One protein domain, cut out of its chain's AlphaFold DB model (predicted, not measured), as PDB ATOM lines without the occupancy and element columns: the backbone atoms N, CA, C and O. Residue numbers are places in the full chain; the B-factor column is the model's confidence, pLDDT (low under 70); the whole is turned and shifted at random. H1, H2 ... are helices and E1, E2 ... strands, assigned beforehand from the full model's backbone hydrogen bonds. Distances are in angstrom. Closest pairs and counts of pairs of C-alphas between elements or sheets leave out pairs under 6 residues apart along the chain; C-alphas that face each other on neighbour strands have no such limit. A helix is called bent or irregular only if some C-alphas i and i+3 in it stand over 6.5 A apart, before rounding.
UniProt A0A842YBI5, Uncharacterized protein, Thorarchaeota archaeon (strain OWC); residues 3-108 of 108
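AT A GLANCE: This is residues 3 to 108 of the 108 residues of an uncharacterized protein of Thorarchaeota archaeon (strain OWC) (UniProt A0A842YBI5). A strongly twisted sheet of four strands has one long helix, H1, packed over one face and the short helix H2 over the opposite face, while H3 only grazes the sheet. E2 runs through the middle of the sheet, with E1 on one side of it and E3 and E4 on the other; E1 and E3 are parallel to E2 and E4 is antiparallel to it. The printed part has 106 residues, with three named helices and four named strands in the order E1 H1 E2 E3 H2 H3 E4, of mixed class. It is compact, with a radius of gyration of the C-alphas of 14.1 A, yet elongated in outline, spanning 45 by 25 by 24 A.

HOW THE PARTS SIT: Start at residues 3 to 4, which pair antiparallel with residues 7 to 8 of E1, residues 7 to 14. E1 is parallel to E2, residues 58 to 67, at 23 degrees; look for N 10 and O 62, 2.8 A apart, within hydrogen-bond range. Between them in the chain comes H1, residues 22 to 48, on the sheet; E1, H1 and E2 form a strand-helix-strand unit, two parallel neighbour strands joined through a helix, with a right-handed crossover. The closest C-alphas of H1 and E2 are those of Lys 34 and Pro 63, 5.8 A apart. E3, residues 79 to 83, is parallel to E2 at 46 degrees, with N 65 and O 80 within hydrogen-bond range at 2.9 A. H2, residues 84 to 92, lies over E3 at a height over the sheet of 8.7 A and runs along the strands, at 11 degrees to E3 on the local plane. H2 and H3, residues 94 to 100, meet only through their link. E4, residues 104 to 107, is antiparallel to E2 at 137 degrees, with N 61 and O 104 within hydrogen-bond range at 2.8 A. The O i to N i+4 pairs within range are 17 of 23 in H1, 3 of 5 in H2 and 1 of 3 in H3, which has 2 of 4 O i to N i+3 pairs within range.

IN THESE COORDINATES: Find C-alpha 7 at (191.886, 99.689, -48.751); from there E1 runs 22.6 A to C-alpha 14. H1 measures 34.8 A from C-alpha 22 to C-alpha 48, with a kink of 74 degrees near residue 42. H1, H2 and H3 are irregular: C-alphas 42 and 45 are 8.0 A apart, 85 and 88 7.3 A, 96 and 99 7.6 A. E2 covers 29.2 A, E3 13.1 A, H2 13.7 A, H3 10.2 A and E4 10.6 A, ending at C-alpha 107, (199.227, 109.084, -50.145).

THE WHOLE: The two C-alphas farthest apart are those of Gly 20 and Lys 56, 45.3 A. The printed part has no cut, and the link from E2 to E3, 11 residues, is long. Mean pLDDT of the printed part is 92.6; look at residues 17 to 21 for the values under 70.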
ATOM      1  N   ILE A   3     196.176  94.818 -46.283       95.25
ATOM      2  CA  ILE A   3     195.901  95.673 -47.448       95.25
ATOM      3  C   ILE A   3     195.254  94.846 -48.556       95.25
ATOM      4  O   ILE A   3     195.740  93.763 -48.882       95.25
ATOM      5  N   ARG A   4     194.182  95.384 -49.148       94.31
ATOM      6  CA  ARG A   4     193.478  94.847 -50.318       94.31
ATOM      7  C   ARG A   4     193.209  95.996 -51.291       94.31
ATOM      8  O   ARG A   4     192.383  96.863 -51.020       94.31
ATOM      9  N   GLY A   5     193.928  96.030 -52.413       94.50
ATOM     10  CA  GLY A   5     193.849  97.151 -53.356       94.50
ATOM     11  C   GLY A   5     194.274  98.469 -52.697       94.50
ATOM     12  O   GLY A   5     195.395  98.573 -52.207       94.50
ATOM     13  N   ARG A   6     193.379  99.468 -52.680       96.19
ATOM     14  CA  ARG A   6     193.591 100.775 -52.021       96.19
ATOM     15  C   ARG A   6     193.003 100.866 -50.611       96.19
ATOM     16  O   ARG A   6     193.086 101.921 -49.988       96.19
ATOM     17  N   THR A   7     192.472  99.764 -50.090       96.19
ATOM     18  CA  THR A   7     191.886  99.689 -48.751       96.19
ATOM     19  C   THR A   7     192.847  99.003 -47.790       96.19
ATOM     20  O   THR A   7     193.417  97.953 -48.097       96.19
ATOM     21  N   ALA A   8     193.024  99.588 -46.609       97.12
ATOM     22  CA  ALA A   8     193.869  99.061 -45.552       97.12
ATOM     23  C   ALA A   8     193.095  98.937 -44.235       97.12
ATOM     24  O   ALA A   8     192.426  99.871 -43.804       97.12
ATOM     25  N   LEU A   9     193.248  97.805 -43.548       97.81
ATOM     26  CA  LEU A   9     192.755  97.615 -42.183       97.81
ATOM     27  C   LEU A   9     193.921  97.719 -41.197       97.81
ATOM     28  O   LEU A   9     194.833  96.882 -41.181       97.81
ATOM     29  N   SER A  10     193.896  98.748 -40.355       97.88
ATOM     30  CA  SER A  10     194.826  98.953 -39.247       97.88
ATOM     31  C   SER A  10     194.278  98.264 -37.996       97.88
ATOM     32  O   SER A  10     193.380  98.774 -37.329       97.88
ATOM     33  N   VAL A  11     194.814  97.083 -37.687       97.19
ATOM     34  CA  VAL A  11     194.318  96.217 -36.607       97.19
ATOM     35  C   VAL A  11     195.172  96.361 -35.346       97.19
ATOM     36  O   VAL A  11     196.389  96.180 -35.425       97.19
ATOM     37  N   ASP A  12     194.545  96.615 -34.193       95.69
ATOM     38  CA  ASP A  12     195.153  96.457 -32.860       95.69
ATOM     39  C   ASP A  12     194.473  95.299 -32.115       95.69
ATOM     40  O   ASP A  12     193.266  95.315 -31.882       95.69
ATOM     41  N   ALA A  13     195.254  94.278 -31.760       91.81
ATOM     42  CA  ALA A  13     194.774  93.101 -31.049       91.81
ATOM     43  C   ALA A  13     195.046  93.230 -29.543       91.81
ATOM     44  O   ALA A  13     196.175  93.480 -29.109       91.81
ATOM     45  N   LYS A  14     194.010  93.024 -28.727       87.00
ATOM     46  CA  LYS A  14     194.081  93.063 -27.265       87.00
ATOM     47  C   LYS A  14     193.561  91.763 -26.667       87.00
ATOM     48  O   LYS A  14     192.407  91.382 -26.849       87.00
ATOM     49  N   MET A  15     194.420  91.102 -25.896       79.94
ATOM     50  CA  MET A  15     194.026  89.982 -25.043       79.94
ATOM     51  C   MET A  15     193.718  90.507 -23.647       79.94
ATOM     52  O   MET A  15     194.617  90.961 -22.940       79.94
ATOM     53  N   TRP A  16     192.451  90.443 -23.249       73.56
ATOM     54  CA  TRP A  16     192.010  90.850 -21.919       73.56
ATOM     55  C   TRP A  16     191.433  89.672 -21.155       73.56
ATOM     56  O   TRP A  16     190.599  88.929 -21.668       73.56
ATOM     57  N   SER A  17     191.889  89.525 -19.912       62.88
ATOM     58  CA  SER A  17     191.301  88.581 -18.967       62.88
ATOM     59  C   SER A  17     189.888  89.025 -18.576       62.88
ATOM     60  O   SER A  17     189.532  90.201 -18.686       62.88
ATOM     61  N   VAL A  18     189.067  88.075 -18.130       60.34
ATOM     62  CA  VAL A  18     187.713  88.345 -17.631       60.34
ATOM     63  C   VAL A  18     187.832  89.091 -16.297       60.34
ATOM     64  O   VAL A  18     188.079  88.483 -15.261       60.34
ATOM     65  N   ARG A  19     187.742  90.426 -16.326       62.78
ATOM     66  CA  ARG A  19     187.749  91.310 -15.146       62.78
ATOM     67  C   ARG A  19     186.801  92.493 -15.374       62.78
ATOM     68  O   ARG A  19     186.576  92.889 -16.517       62.78
ATOM     69  N   GLY A  20     186.255  93.060 -14.294       57.78
ATOM     70  CA  GLY A  20     185.414  94.267 -14.348       57.78
ATOM     71  C   GLY A  20     186.171  95.506 -14.860       57.78
ATOM     72  O   GLY A  20     187.397  95.559 -14.787       57.78
ATOM     73  N   GLY A  21     185.448  96.501 -15.395       67.12
ATOM     74  CA  GLY A  21     186.026  97.746 -15.948       67.12
ATOM     75  C   GLY A  21     186.471  97.672 -17.418       67.12
ATOM     76  O   GLY A  21     186.995  98.640 -17.971       67.12
ATOM     77  N   LYS A  22     186.230  96.533 -18.074       76.00
ATOM     78  CA  LYS A  22     186.663  96.234 -19.443       76.00
ATOM     79  C   LYS A  22     186.064  97.170 -20.497       76.00
ATOM     80  O   LYS A  22     186.786  97.596 -21.390       76.00
ATOM     81  N   SER A  23     184.796  97.562 -20.358       84.06
ATOM     82  CA  SER A  23     184.099  98.403 -21.342       84.06
ATOM     83  C   SER A  23     184.705  99.811 -21.449       84.06
ATOM     84  O   SER A  23     184.897 100.310 -22.554       84.06
ATOM     85  N   SER A  24     185.098 100.438 -20.331       87.56
ATOM     86  CA  SER A  24     185.794 101.738 -20.370       87.56
ATOM     87  C   SER A  24     187.190 101.613 -20.978       87.56
ATOM     88  O   SER A  24     187.575 102.437 -21.803       87.56
ATOM     89  N   ALA A  25     187.939 100.569 -20.609       88.88
ATOM     90  CA  ALA A  25     189.251 100.308 -21.197       88.88
ATOM     91  C   ALA A  25     189.158 100.044 -22.712       88.88
ATOM     92  O   ALA A  25     190.039 100.466 -23.459       88.88
ATOM     93  N   LEU A  26     188.075  99.400 -23.167       89.69
ATOM     94  CA  LEU A  26     187.739  99.177 -24.577       89.69
ATOM     95  C   LEU A  26     187.518 100.459 -25.344       89.69
ATOM     96  O   LEU A  26     188.136 100.642 -26.391       89.69
ATOM     97  N   ARG A  27     186.713 101.362 -24.791       92.75
ATOM     98  CA  ARG A  27     186.476 102.680 -25.378       92.75
ATOM     99  C   ARG A  27     187.780 103.458 -25.533       92.75
ATOM    100  O   ARG A  27     188.131 103.847 -26.642       92.75
ATOM    101  N   THR A  28     188.584 103.531 -24.475       94.19
ATOM    102  CA  THR A  28     189.896 104.193 -24.531       94.19
ATOM    103  C   THR A  28     190.870 103.512 -25.499       94.19
ATOM    104  O   THR A  28     191.688 104.173 -26.141       94.19
ATOM    105  N   ALA A  29     190.835 102.182 -25.620       94.12
ATOM    106  CA  ALA A  29     191.666 101.469 -26.585       94.12
ATOM    107  C   ALA A  29     191.233 101.757 -28.033       94.12
ATOM    108  O   ALA A  29     192.098 101.994 -28.877       94.12
ATOM    109  N   ALA A  30     189.926 101.800 -28.299       95.94
ATOM    110  CA  ALA A  30     189.363 102.189 -29.587       95.94
ATOM    111  C   ALA A  30     189.735 103.633 -29.964       95.94
ATOM    112  O   ALA A  30     190.246 103.854 -31.061       95.94
ATOM    113  N   GLU A  31     189.602 104.592 -29.042       97.69
ATOM    114  CA  GLU A  31     190.031 105.991 -29.228       97.69
ATOM    115  C   GLU A  31     191.510 106.078 -29.636       97.69
ATOM    116  O   GLU A  31     191.864 106.668 -30.659       97.69
ATOM    117  N   LYS A  32     192.392 105.395 -28.896       97.75
ATOM    118  CA  LYS A  32     193.827 105.347 -29.218       97.75
ATOM    119  C   LYS A  32     194.098 104.685 -30.566       97.75
ATOM    120  O   LYS A  32     195.033 105.078 -31.264       97.75
ATOM    121  N   GLN A  33     193.327 103.665 -30.938       97.94
ATOM    122  CA  GLN A  33     193.502 102.993 -32.223       97.94
ATOM    123  C   GLN A  33     193.050 103.866 -33.398       97.94
ATOM    124  O   GLN A  33     193.714 103.878 -34.440       97.94
ATOM    125  N   LYS A  34     191.989 104.653 -33.210       98.25
ATOM    126  CA  LYS A  34     191.567 105.705 -34.138       98.25
ATOM    127  C   LYS A  34     192.701 106.709 -34.376       98.25
ATOM    128  O   LYS A  34     193.114 106.916 -35.515       98.25
ATOM    129  N   GLU A  35     193.288 107.248 -33.305       98.31
ATOM    130  CA  GLU A  35     194.408 108.200 -33.383       98.31
ATOM    131  C   GLU A  35     195.645 107.620 -34.083       98.31
ATOM    132  O   GLU A  35     196.250 108.263 -34.945       98.31
ATOM    133  N   ARG A  36     196.036 106.385 -33.738       98.12
ATOM    134  CA  ARG A  36     197.174 105.699 -34.376       98.12
ATOM    135  C   ARG A  36     196.940 105.466 -35.860       98.12
ATOM    136  O   ARG A  36     197.876 105.610 -36.642       98.12
ATOM    137  N   THR A  37     195.712 105.133 -36.242       98.38
ATOM    138  CA  THR A  37     195.351 104.915 -37.645       98.38
ATOM    139  C   THR A  37     195.410 106.217 -38.433       98.38
ATOM    140  O   THR A  37     195.990 106.233 -39.514       98.38
ATOM    141  N   ASN A  38     194.941 107.327 -37.861       98.44
ATOM    142  CA  ASN A  38     195.123 108.639 -38.475       98.44
ATOM    143  C   ASN A  38     196.613 108.972 -38.662       98.44
ATOM    144  O   ASN A  38     197.044 109.330 -39.753       98.44
ATOM    145  N   ARG A  39     197.445 108.766 -37.632       98.06
ATOM    146  CA  ARG A  39     198.899 108.997 -37.726       98.06
ATOM    147  C   ARG A  39     199.575 108.140 -38.801       98.06
ATOM    148  O   ARG A  39     200.511 108.612 -39.450       98.06
ATOM    149  N   LEU A  40     199.097 106.913 -39.017       97.31
ATOM    150  CA  LEU A  40     199.638 105.983 -40.012       97.31
ATOM    151  C   LEU A  40     199.544 106.521 -41.448       97.31
ATOM    152  O   LEU A  40     200.392 106.178 -42.270       97.31
ATOM    153  N   THR A  41     198.582 107.403 -41.744       97.75
ATOM    154  CA  THR A  41     198.434 108.028 -43.074       97.75
ATOM    155  C   THR A  41     199.680 108.787 -43.530       97.75
ATOM    156  O   THR A  41     199.956 108.854 -44.724       97.75
ATOM    157  N   THR A  42     200.478 109.296 -42.585       97.75
ATOM    158  CA  THR A  42     201.721 110.036 -42.859       97.75
ATOM    159  C   THR A  42     202.952 109.133 -42.980       97.75
ATOM    160  O   THR A  42     204.045 109.601 -43.281       97.75
ATOM    161  N   GLN A  43     202.796 107.825 -42.750       97.06
ATOM    162  CA  GLN A  43     203.886 106.845 -42.743       97.06
ATOM    163  C   GLN A  43     203.782 105.830 -43.891       97.06
ATOM    164  O   GLN A  43     204.497 104.827 -43.894       97.06
ATOM    165  N   LEU A  44     202.910 106.074 -44.875       96.75
ATOM    166  CA  LEU A  44     202.630 105.113 -45.943       96.75
ATOM    167  C   LEU A  44     203.849 104.787 -46.817       96.75
ATOM    168  O   LEU A  44     204.020 103.634 -47.201       96.75
ATOM    169  N   GLU A  45     204.745 105.748 -47.059       96.75
ATOM    170  CA  GLU A  45     205.997 105.484 -47.783       96.75
ATOM    171  C   GLU A  45     206.921 104.527 -47.011       96.75
ATOM    172  O   GLU A  45     207.599 103.680 -47.587       96.75
ATOM    173  N   GLN A  46     206.958 104.629 -45.682       96.69
ATOM    174  CA  GLN A  46     207.725 103.689 -44.863       96.69
ATOM    175  C   GLN A  46     207.037 102.325 -44.795       96.69
ATOM    176  O   GLN A  46     207.708 101.294 -44.742       96.69
ATOM    177  N   LEU A  47     205.703 102.315 -44.797       95.56
ATOM    178  CA  LEU A  47     204.908 101.097 -44.777       95.56
ATOM    179  C   LEU A  47     205.047 100.300 -46.080       95.56
ATOM    180  O   LEU A  47     205.182  99.079 -46.020       95.56
ATOM    181  N   SER A  48     205.090 100.965 -47.236       96.38
ATOM    182  CA  SER A  48     205.229 100.303 -48.540       96.38
ATOM    183  C   SER A  48     206.544  99.540 -48.686       96.38
ATOM    184  O   SER A  48     206.579  98.478 -49.298       96.38
ATOM    185  N   LYS A  49     207.608  99.984 -48.002       96.69
ATOM    186  CA  LYS A  49     208.880  99.243 -47.904       96.69
ATOM    187  C   LYS A  49     208.735  97.892 -47.188       96.69
ATOM    188  O   LYS A  49     209.588  97.028 -47.355       96.69
ATOM    189  N   LYS A  50     207.686  97.711 -46.376       95.81
ATOM    190  CA  LYS A  50     207.395  96.476 -45.625       95.81
ATOM    191  C   LYS A  50     206.276  95.639 -46.246       95.81
ATOM    192  O   LYS A  50     206.138  94.476 -45.884       95.81
ATOM    193  N   ILE A  51     205.473  96.217 -47.141       94.81
ATOM    194  CA  ILE A  51     204.345  95.550 -47.796       94.81
ATOM    195  C   ILE A  51     204.538  95.659 -49.316       94.81
ATOM    196  O   ILE A  51     204.093  96.636 -49.916       94.81
ATOM    197  N   PRO A  52     205.170  94.654 -49.957       92.06
ATOM    198  CA  PRO A  52     205.540  94.714 -51.375       92.06
ATOM    199  C   PRO A  52     204.371  94.919 -52.345       92.06
ATOM    200  O   PRO A  52     204.568  95.414 -53.449       92.06
ATOM    201  N   SER A  53     203.149  94.548 -51.952       92.94
ATOM    202  CA  SER A  53     201.946  94.730 -52.770       92.94
ATOM    203  C   SER A  53     201.444  96.178 -52.814       92.94
ATOM    204  O   SER A  53     200.520  96.473 -53.570       92.94
ATOM    205  N   MET A  54     202.006  97.081 -52.005       96.56
ATOM    206  CA  MET A  54     201.636  98.492 -52.027       96.56
ATOM    207  C   MET A  54     202.327  99.224 -53.181       96.56
ATOM    208  O   MET A  54     203.547  99.359 -53.218       96.56
ATOM    209  N   THR A  55     201.533  99.792 -54.081       96.50
ATOM    210  CA  THR A  55     201.986 100.720 -55.128       96.50
ATOM    211  C   THR A  55     201.722 102.170 -54.732       96.50
ATOM    212  O   THR A  55     200.810 102.417 -53.943       96.50
ATOM    213  N   LYS A  56     202.429 103.130 -55.341       97.38
ATOM    214  CA  LYS A  56     202.174 104.565 -55.141       97.38
ATOM    215  C   LYS A  56     200.710 104.964 -55.384       97.38
ATOM    216  O   LYS A  56     200.016 104.418 -56.251       97.38
ATOM    217  N   GLY A  57     200.268 105.968 -54.637       97.31
ATOM    218  CA  GLY A  57     198.964 106.611 -54.725       97.31
ATOM    219  C   GLY A  57     198.216 106.641 -53.392       97.31
ATOM    220  O   GLY A  57     198.786 106.395 -52.332       97.31
ATOM    221  N   GLN A  58     196.931 106.995 -53.454       98.25
ATOM    222  CA  GLN A  58     196.082 107.146 -52.275       98.25
ATOM    223  C   GLN A  58     195.590 105.795 -51.730       98.25
ATOM    224  O   GLN A  58     195.259 104.901 -52.516       98.25
ATOM    225  N   TYR A  59     195.542 105.680 -50.401       98.25
ATOM    226  CA  TYR A  59     194.978 104.560 -49.646       98.25
ATOM    227  C   TYR A  59     194.013 105.069 -48.580       98.25
ATOM    228  O   TYR A  59     194.313 106.055 -47.900       98.25
ATOM    229  N   THR A  60     192.920 104.335 -48.384       98.19
ATOM    230  CA  THR A  60     191.962 104.537 -47.293       98.19
ATOM    231  C   THR A  60     192.228 103.509 -46.201       98.19
ATOM    232  O   THR A  60     192.293 102.308 -46.464       98.19
ATOM    233  N   ILE A  61     192.416 103.978 -44.972       98.38
ATOM    234  CA  ILE A  61     192.806 103.169 -43.822       98.38
ATOM    235  C   ILE A  61     191.698 103.206 -42.773       98.38
ATOM    236  O   ILE A  61     191.313 104.279 -42.306       98.38
ATOM    237  N   PHE A  62     191.251 102.027 -42.357       98.50
ATOM    238  CA  PHE A  62     190.200 101.841 -41.365       98.50
ATOM    239  C   PHE A  62     190.783 101.212 -40.089       98.50
ATOM    240  O   PHE A  62     191.504 100.209 -40.175       98.50
ATOM    241  N   PRO A  63     190.528 101.778 -38.897       98.44
ATOM    242  CA  PRO A  63     190.924 101.173 -37.636       98.44
ATOM    243  C   PRO A  63     190.025  99.976 -37.325       98.44
ATOM    244  O   PRO A  63     188.821 100.018 -37.547       98.44
ATOM    245  N   VAL A  64     190.597  98.927 -36.743       97.88
ATOM    246  CA  VAL A  64     189.856  97.776 -36.219       97.88
ATOM    247  C   VAL A  64     190.486  97.363 -34.896       97.88
ATOM    248  O   VAL A  64     191.706  97.209 -34.799       97.88
ATOM    249  N   MET A  65     189.662  97.167 -33.874       96.25
ATOM    250  CA  MET A  65     190.074  96.542 -32.622       96.25
ATOM    251  C   MET A  65     189.734  95.057 -32.670       96.25
ATOM    252  O   MET A  65     188.617  94.694 -33.021       96.25
ATOM    253  N   VAL A  66     190.680  94.198 -32.292       95.06
ATOM    254  CA  VAL A  66     190.447  92.754 -32.172       95.06
ATOM    255  C   VAL A  66     190.569  92.318 -30.722       95.06
ATOM    256  O   VAL A  66     191.566  92.614 -30.063       95.06
ATOM    257  N   THR A  67     189.569  91.595 -30.226       92.25
ATOM    258  CA  THR A  67     189.513  91.096 -28.844       92.25
ATOM    259  C   THR A  67     189.497  89.575 -28.803       92.25
ATOM    260  O   THR A  67     189.184  88.907 -29.785       92.25
ATOM    261  N   TRP A  68     189.855  88.992 -27.659       86.75
ATOM    262  CA  TRP A  68     189.813  87.535 -27.493       86.75
ATOM    263  C   TRP A  68     188.377  86.988 -27.413       86.75
ATOM    264  O   TRP A  68     188.067  85.970 -28.027       86.75
ATOM    265  N   LEU A  69     187.495  87.674 -26.679       82.38
ATOM    266  CA  LEU A  69     186.107  87.267 -26.433       82.38
ATOM    267  C   LEU A  69     185.125  88.317 -26.959       82.38
ATOM    268  O   LEU A  69     185.520  89.421 -27.334       82.38
ATOM    269  N   VAL A  70     183.841  87.953 -26.970       81.00
ATOM    270  CA  VAL A  70     182.746  88.909 -27.176       81.00
ATOM    271  C   VAL A  70     182.760  89.933 -26.048       81.00
ATOM    272  O   VAL A  70     182.902  89.574 -24.879       81.00
ATOM    273  N   GLU A  71     182.615  91.196 -26.421       79.19
ATOM    274  CA  GLU A  71     182.552  92.335 -25.514       79.19
ATOM    275  C   GLU A  71     181.200  93.031 -25.677       79.19
ATOM    276  O   GLU A  71     180.583  92.939 -26.733       79.19
ATOM    277  N   GLU A  72     180.763  93.775 -24.662       79.81
ATOM    278  CA  GLU A  72     179.546  94.604 -24.749       79.81
ATOM    279  C   GLU A  72     179.689  95.764 -25.746       79.81
ATOM    280  O   GLU A  72     178.704  96.258 -26.289       79.81
ATOM    281  N   VAL A  73     180.918  96.243 -25.961       80.88
ATOM    282  CA  VAL A  73     181.203  97.336 -26.892       80.88
ATOM    283  C   VAL A  73     181.571  96.728 -28.238       80.88
ATOM    284  O   VAL A  73     182.693  96.265 -28.404       80.88
ATOM    285  N   GLU A  74     180.639  96.750 -29.187       89.25
ATOM    286  CA  GLU A  74     180.861  96.271 -30.563       89.25
ATOM    287  C   GLU A  74     181.441  97.360 -31.481       89.25
ATOM    288  O   GLU A  74     182.099  97.068 -32.480       89.25
ATOM    289  N   MET A  75     181.226  98.632 -31.139       93.62
ATOM    290  CA  MET A  75     181.772  99.783 -31.853       93.62
ATOM    291  C   MET A  75     181.897 100.982 -30.911       93.62
ATOM    292  O   MET A  75     181.023 101.220 -30.076       93.62
ATOM    293  N   HIS A  76     182.972 101.759 -31.056       96.00
ATOM    294  CA  HIS A  76     183.170 103.019 -30.333       96.00
ATOM    295  C   HIS A  76     183.838 104.048 -31.242       96.00
ATOM    296  O   HIS A  76     184.877 103.757 -31.828       96.00
ATOM    297  N   GLU A  77     183.230 105.227 -31.390       96.00
ATOM    298  CA  GLU A  77     183.711 106.311 -32.269       96.00
ATOM    299  C   GLU A  77     184.056 105.869 -33.704       96.00
ATOM    300  O   GLU A  77     185.059 106.285 -34.286       96.00
ATOM    301  N   GLY A  78     183.230 104.986 -34.272       96.62
ATOM    302  CA  GLY A  78     183.451 104.428 -35.607       96.62
ATOM    303  C   GLY A  78     184.570 103.386 -35.675       96.62
ATOM    304  O   GLY A  78     184.928 102.970 -36.768       96.62
ATOM    305  N   VAL A  79     185.131 102.941 -34.544       97.88
ATOM    306  CA  VAL A  79     186.082 101.822 -34.493       97.88
ATOM    307  C   VAL A  79     185.334 100.537 -34.123       97.88
ATOM    308  O   VAL A  79     184.821 100.445 -33.004       97.88
ATOM    309  N   PRO A  80     185.264  99.537 -35.016       96.88
ATOM    310  CA  PRO A  80     184.672  98.244 -34.712       96.88
ATOM    311  C   PRO A  80     185.553  97.458 -33.738       96.88
ATOM    312  O   PRO A  80     186.785  97.453 -33.849       96.88
ATOM    313  N   VAL A  81     184.906  96.763 -32.808       95.12
ATOM    314  CA  VAL A  81     185.525  95.803 -31.896       95.12
ATOM    315  C   VAL A  81     185.084  94.407 -32.303       95.12
ATOM    316  O   VAL A  81     183.916  94.040 -32.194       95.12
ATOM    317  N   VAL A  82     186.038  93.616 -32.775       94.75
ATOM    318  CA  VAL A  82     185.775  92.334 -33.418       94.75
ATOM    319  C   VAL A  82     186.436  91.216 -32.616       94.75
ATOM    320  O   VAL A  82     187.663  91.168 -32.519       94.75
ATOM    321  N   PRO A  83     185.669  90.266 -32.062       93.38
ATOM    322  CA  PRO A  83     186.251  89.074 -31.467       93.38
ATOM    323  C   PRO A  83     187.070  88.301 -32.506       93.38
ATOM    324  O   PRO A  83     186.644  88.156 -33.651       93.38
ATOM    325  N   VAL A  84     188.223  87.760 -32.117       94.00
ATOM    326  CA  VAL A  84     189.184  87.127 -33.037       94.00
ATOM    327  C   VAL A  84     188.556  86.011 -33.874       94.00
ATOM    328  O   VAL A  84     188.857  85.881 -35.057       94.00
ATOM    329  N   PHE A  85     187.611  85.259 -33.308       92.94
ATOM    330  CA  PHE A  85     186.900  84.188 -34.008       92.94
ATOM    331  C   PHE A  85     185.870  84.693 -35.038       92.94
ATOM    332  O   PHE A  85     185.466  83.928 -35.908       92.94
ATOM    333  N   LYS A  86     185.463  85.971 -34.980       95.06
ATOM    334  CA  LYS A  86     184.620  86.643 -35.991       95.06
ATOM    335  C   LYS A  86     185.436  87.434 -37.021       95.06
ATOM    336  O   LYS A  86     184.865  87.921 -37.993       95.06
ATOM    337  N   LEU A  87     186.755  87.565 -36.836       95.69
ATOM    338  CA  LEU A  87     187.596  88.449 -37.648       95.69
ATOM    339  C   LEU A  87     187.578  88.101 -39.140       95.69
ATOM    340  O   LEU A  87     187.544  89.004 -39.965       95.69
ATOM    341  N   ASN A  88     187.588  86.813 -39.495       96.50
ATOM    342  CA  ASN A  88     187.575  86.407 -40.902       96.50
ATOM    343  C   ASN A  88     186.284  86.866 -41.604       96.50
ATOM    344  O   ASN A  88     186.360  87.582 -42.597       96.50
ATOM    345  N   GLY A  89     185.120  86.554 -41.022       96.88
ATOM    346  CA  GLY A  89     183.831  87.011 -41.551       96.88
ATOM    347  C   GLY A  89     183.750  88.536 -41.628       96.88
ATOM    348  O   GLY A  89     183.389  89.079 -42.662       96.88
ATOM    349  N   PHE A  90     184.218  89.245 -40.594       95.81
ATOM    350  CA  PHE A  90     184.292  90.710 -40.621       95.81
ATOM    351  C   PHE A  90     185.135  91.254 -41.791       95.81
ATOM    352  O   PHE A  90     184.755  92.248 -42.398       95.81
ATOM    353  N   ILE A  91     186.271  90.626 -42.116       96.50
ATOM    354  CA  ILE A  91     187.120  91.041 -43.246       96.50
ATOM    355  C   ILE A  91     186.446  90.734 -44.589       96.50
ATOM    356  O   ILE A  91     186.554  91.535 -45.518       96.50
ATOM    357  N   GLN A  92     185.786  89.581 -44.708       95.94
ATOM    358  CA  GLN A  92     185.071  89.184 -45.924       95.94
ATOM    359  C   GLN A  92     183.901  90.127 -46.214       95.94
ATOM    360  O   GLN A  92     183.761  90.588 -47.344       95.94
ATOM    361  N   ASP A  93     183.159  90.490 -45.171       95.25
ATOM    362  CA  ASP A  93     181.955  91.316 -45.241       95.25
ATOM    363  C   ASP A  93     182.237  92.806 -44.976       95.25
ATOM    364  O   ASP A  93     181.313  93.576 -44.712       95.25
ATOM    365  N   PHE A  94     183.505  93.239 -45.011       94.69
ATOM    366  CA  PHE A  94     183.902  94.585 -44.570       94.69
ATOM    367  C   PHE A  94     183.162  95.707 -45.309       94.69
ATOM    368  O   PHE A  94     182.807  96.711 -44.697       94.69
ATOM    369  N   GLU A  95     182.875  95.509 -46.595       92.00
ATOM    370  CA  GLU A  95     182.150  96.462 -47.450       92.00
ATOM    371  C   GLU A  95     180.761  96.814 -46.888       92.00
ATOM    372  O   GLU A  95     180.292  97.934 -47.051       92.00
ATOM    373  N   ILE A  96     180.126  95.905 -46.137       91.94
ATOM    374  CA  ILE A  96     178.828  96.141 -45.481       91.94
ATOM    375  C   ILE A  96     178.963  97.133 -44.312       91.94
ATOM    376  O   ILE A  96     178.010  97.825 -43.950       91.94
ATOM    377  N   TYR A  97     180.140  97.194 -43.690       88.75
ATOM    378  CA  TYR A  97     180.409  98.037 -42.527       88.75
ATOM    379  C   TYR A  97     181.097  99.353 -42.889       88.75
ATOM    380  O   TYR A  97     181.172 100.225 -42.026       88.75
ATOM    381  N   GLU A  98     181.595  99.502 -44.120       92.44
ATOM    382  CA  GLU A  98     182.514 100.570 -44.526       92.44
ATOM    383  C   GLU A  98     181.998 101.970 -44.160       92.44
ATOM    384  O   GLU A  98     182.698 102.716 -43.475       92.44
ATOM    385  N   ASP A  99     180.733 102.269 -44.468       94.00
ATOM    386  CA  ASP A  99     180.095 103.568 -44.197       94.00
ATOM    387  C   ASP A  99     179.947 103.904 -42.703       94.00
ATOM    388  O   ASP A  99     179.691 105.047 -42.321       94.00
ATOM    389  N   ARG A 100     180.080 102.902 -41.828       94.00
ATOM    390  CA  ARG A 100     179.957 103.051 -40.370       94.00
ATOM    391  C   ARG A 100     181.312 103.164 -39.680       94.00
ATOM    392  O   ARG A 100     181.355 103.480 -38.489       94.00
ATOM    393  N   VAL A 101     182.401 102.864 -40.386       97.38
ATOM    394  CA  VAL A 101     183.751 102.852 -39.828       97.38
ATOM    395  C   VAL A 101     184.441 104.171 -40.146       97.38
ATOM    396  O   VAL A 101     184.416 104.661 -41.269       97.38
ATOM    397  N   VAL A 102     185.091 104.758 -39.143       98.06
ATOM    398  CA  VAL A 102     185.890 105.967 -39.366       98.06
ATOM    399  C   VAL A 102     187.054 105.655 -40.309       98.06
ATOM    400  O   VAL A 102     187.754 104.659 -40.139       98.06
ATOM    401  N   ALA A 103     187.281 106.515 -41.295       97.88
ATOM    402  CA  ALA A 103     188.281 106.300 -42.331       97.88
ATOM    403  C   ALA A 103     189.285 107.451 -42.384       97.88
ATOM    404  O   ALA A 103     188.941 108.613 -42.161       97.88
ATOM    405  N   TYR A 104     190.527 107.126 -42.731       98.38
ATOM    406  CA  TYR A 104     191.592 108.105 -42.928       98.38
ATOM    407  C   TYR A 104     192.300 107.850 -44.250       98.38
ATOM    408  O   TYR A 104     192.627 106.711 -44.569       98.38
ATOM    409  N   SER A 105     192.558 108.907 -45.013       98.00
ATOM    410  CA  SER A 105     193.241 108.803 -46.304       98.00
ATOM    411  C   SER A 105     194.681 109.288 -46.202       98.00
ATOM    412  O   SER A 105     194.957 110.303 -45.569       98.00
ATOM    413  N   GLY A 106     195.598 108.580 -46.855       97.12
ATOM    414  CA  GLY A 106     196.984 109.012 -47.036       97.12
ATOM    415  C   GLY A 106     197.479 108.698 -48.444       97.12
ATOM    416  O   GLY A 106     196.861 107.913 -49.162       97.12
ATOM    417  N   GLN A 107     198.602 109.294 -48.838       96.56
ATOM    418  CA  GLN A 107     199.227 109.084 -50.145       96.56
ATOM    419  C   GLN A 107     200.747 108.955 -50.003       96.56
ATOM    420  O   GLN A 107     201.342 109.606 -49.145       96.56
ATOM    421  N   PHE A 108     201.364 108.135 -50.859       95.25
ATOM    422  CA  PHE A 108     202.817 108.051 -51.045       95.25
ATOM    423  C   PHE A 108     203.187 107.688 -52.492       95.25
ATOM    424  O   PHE A 108     202.283 107.241 -53.237       95.25
TER     425      PHE A 108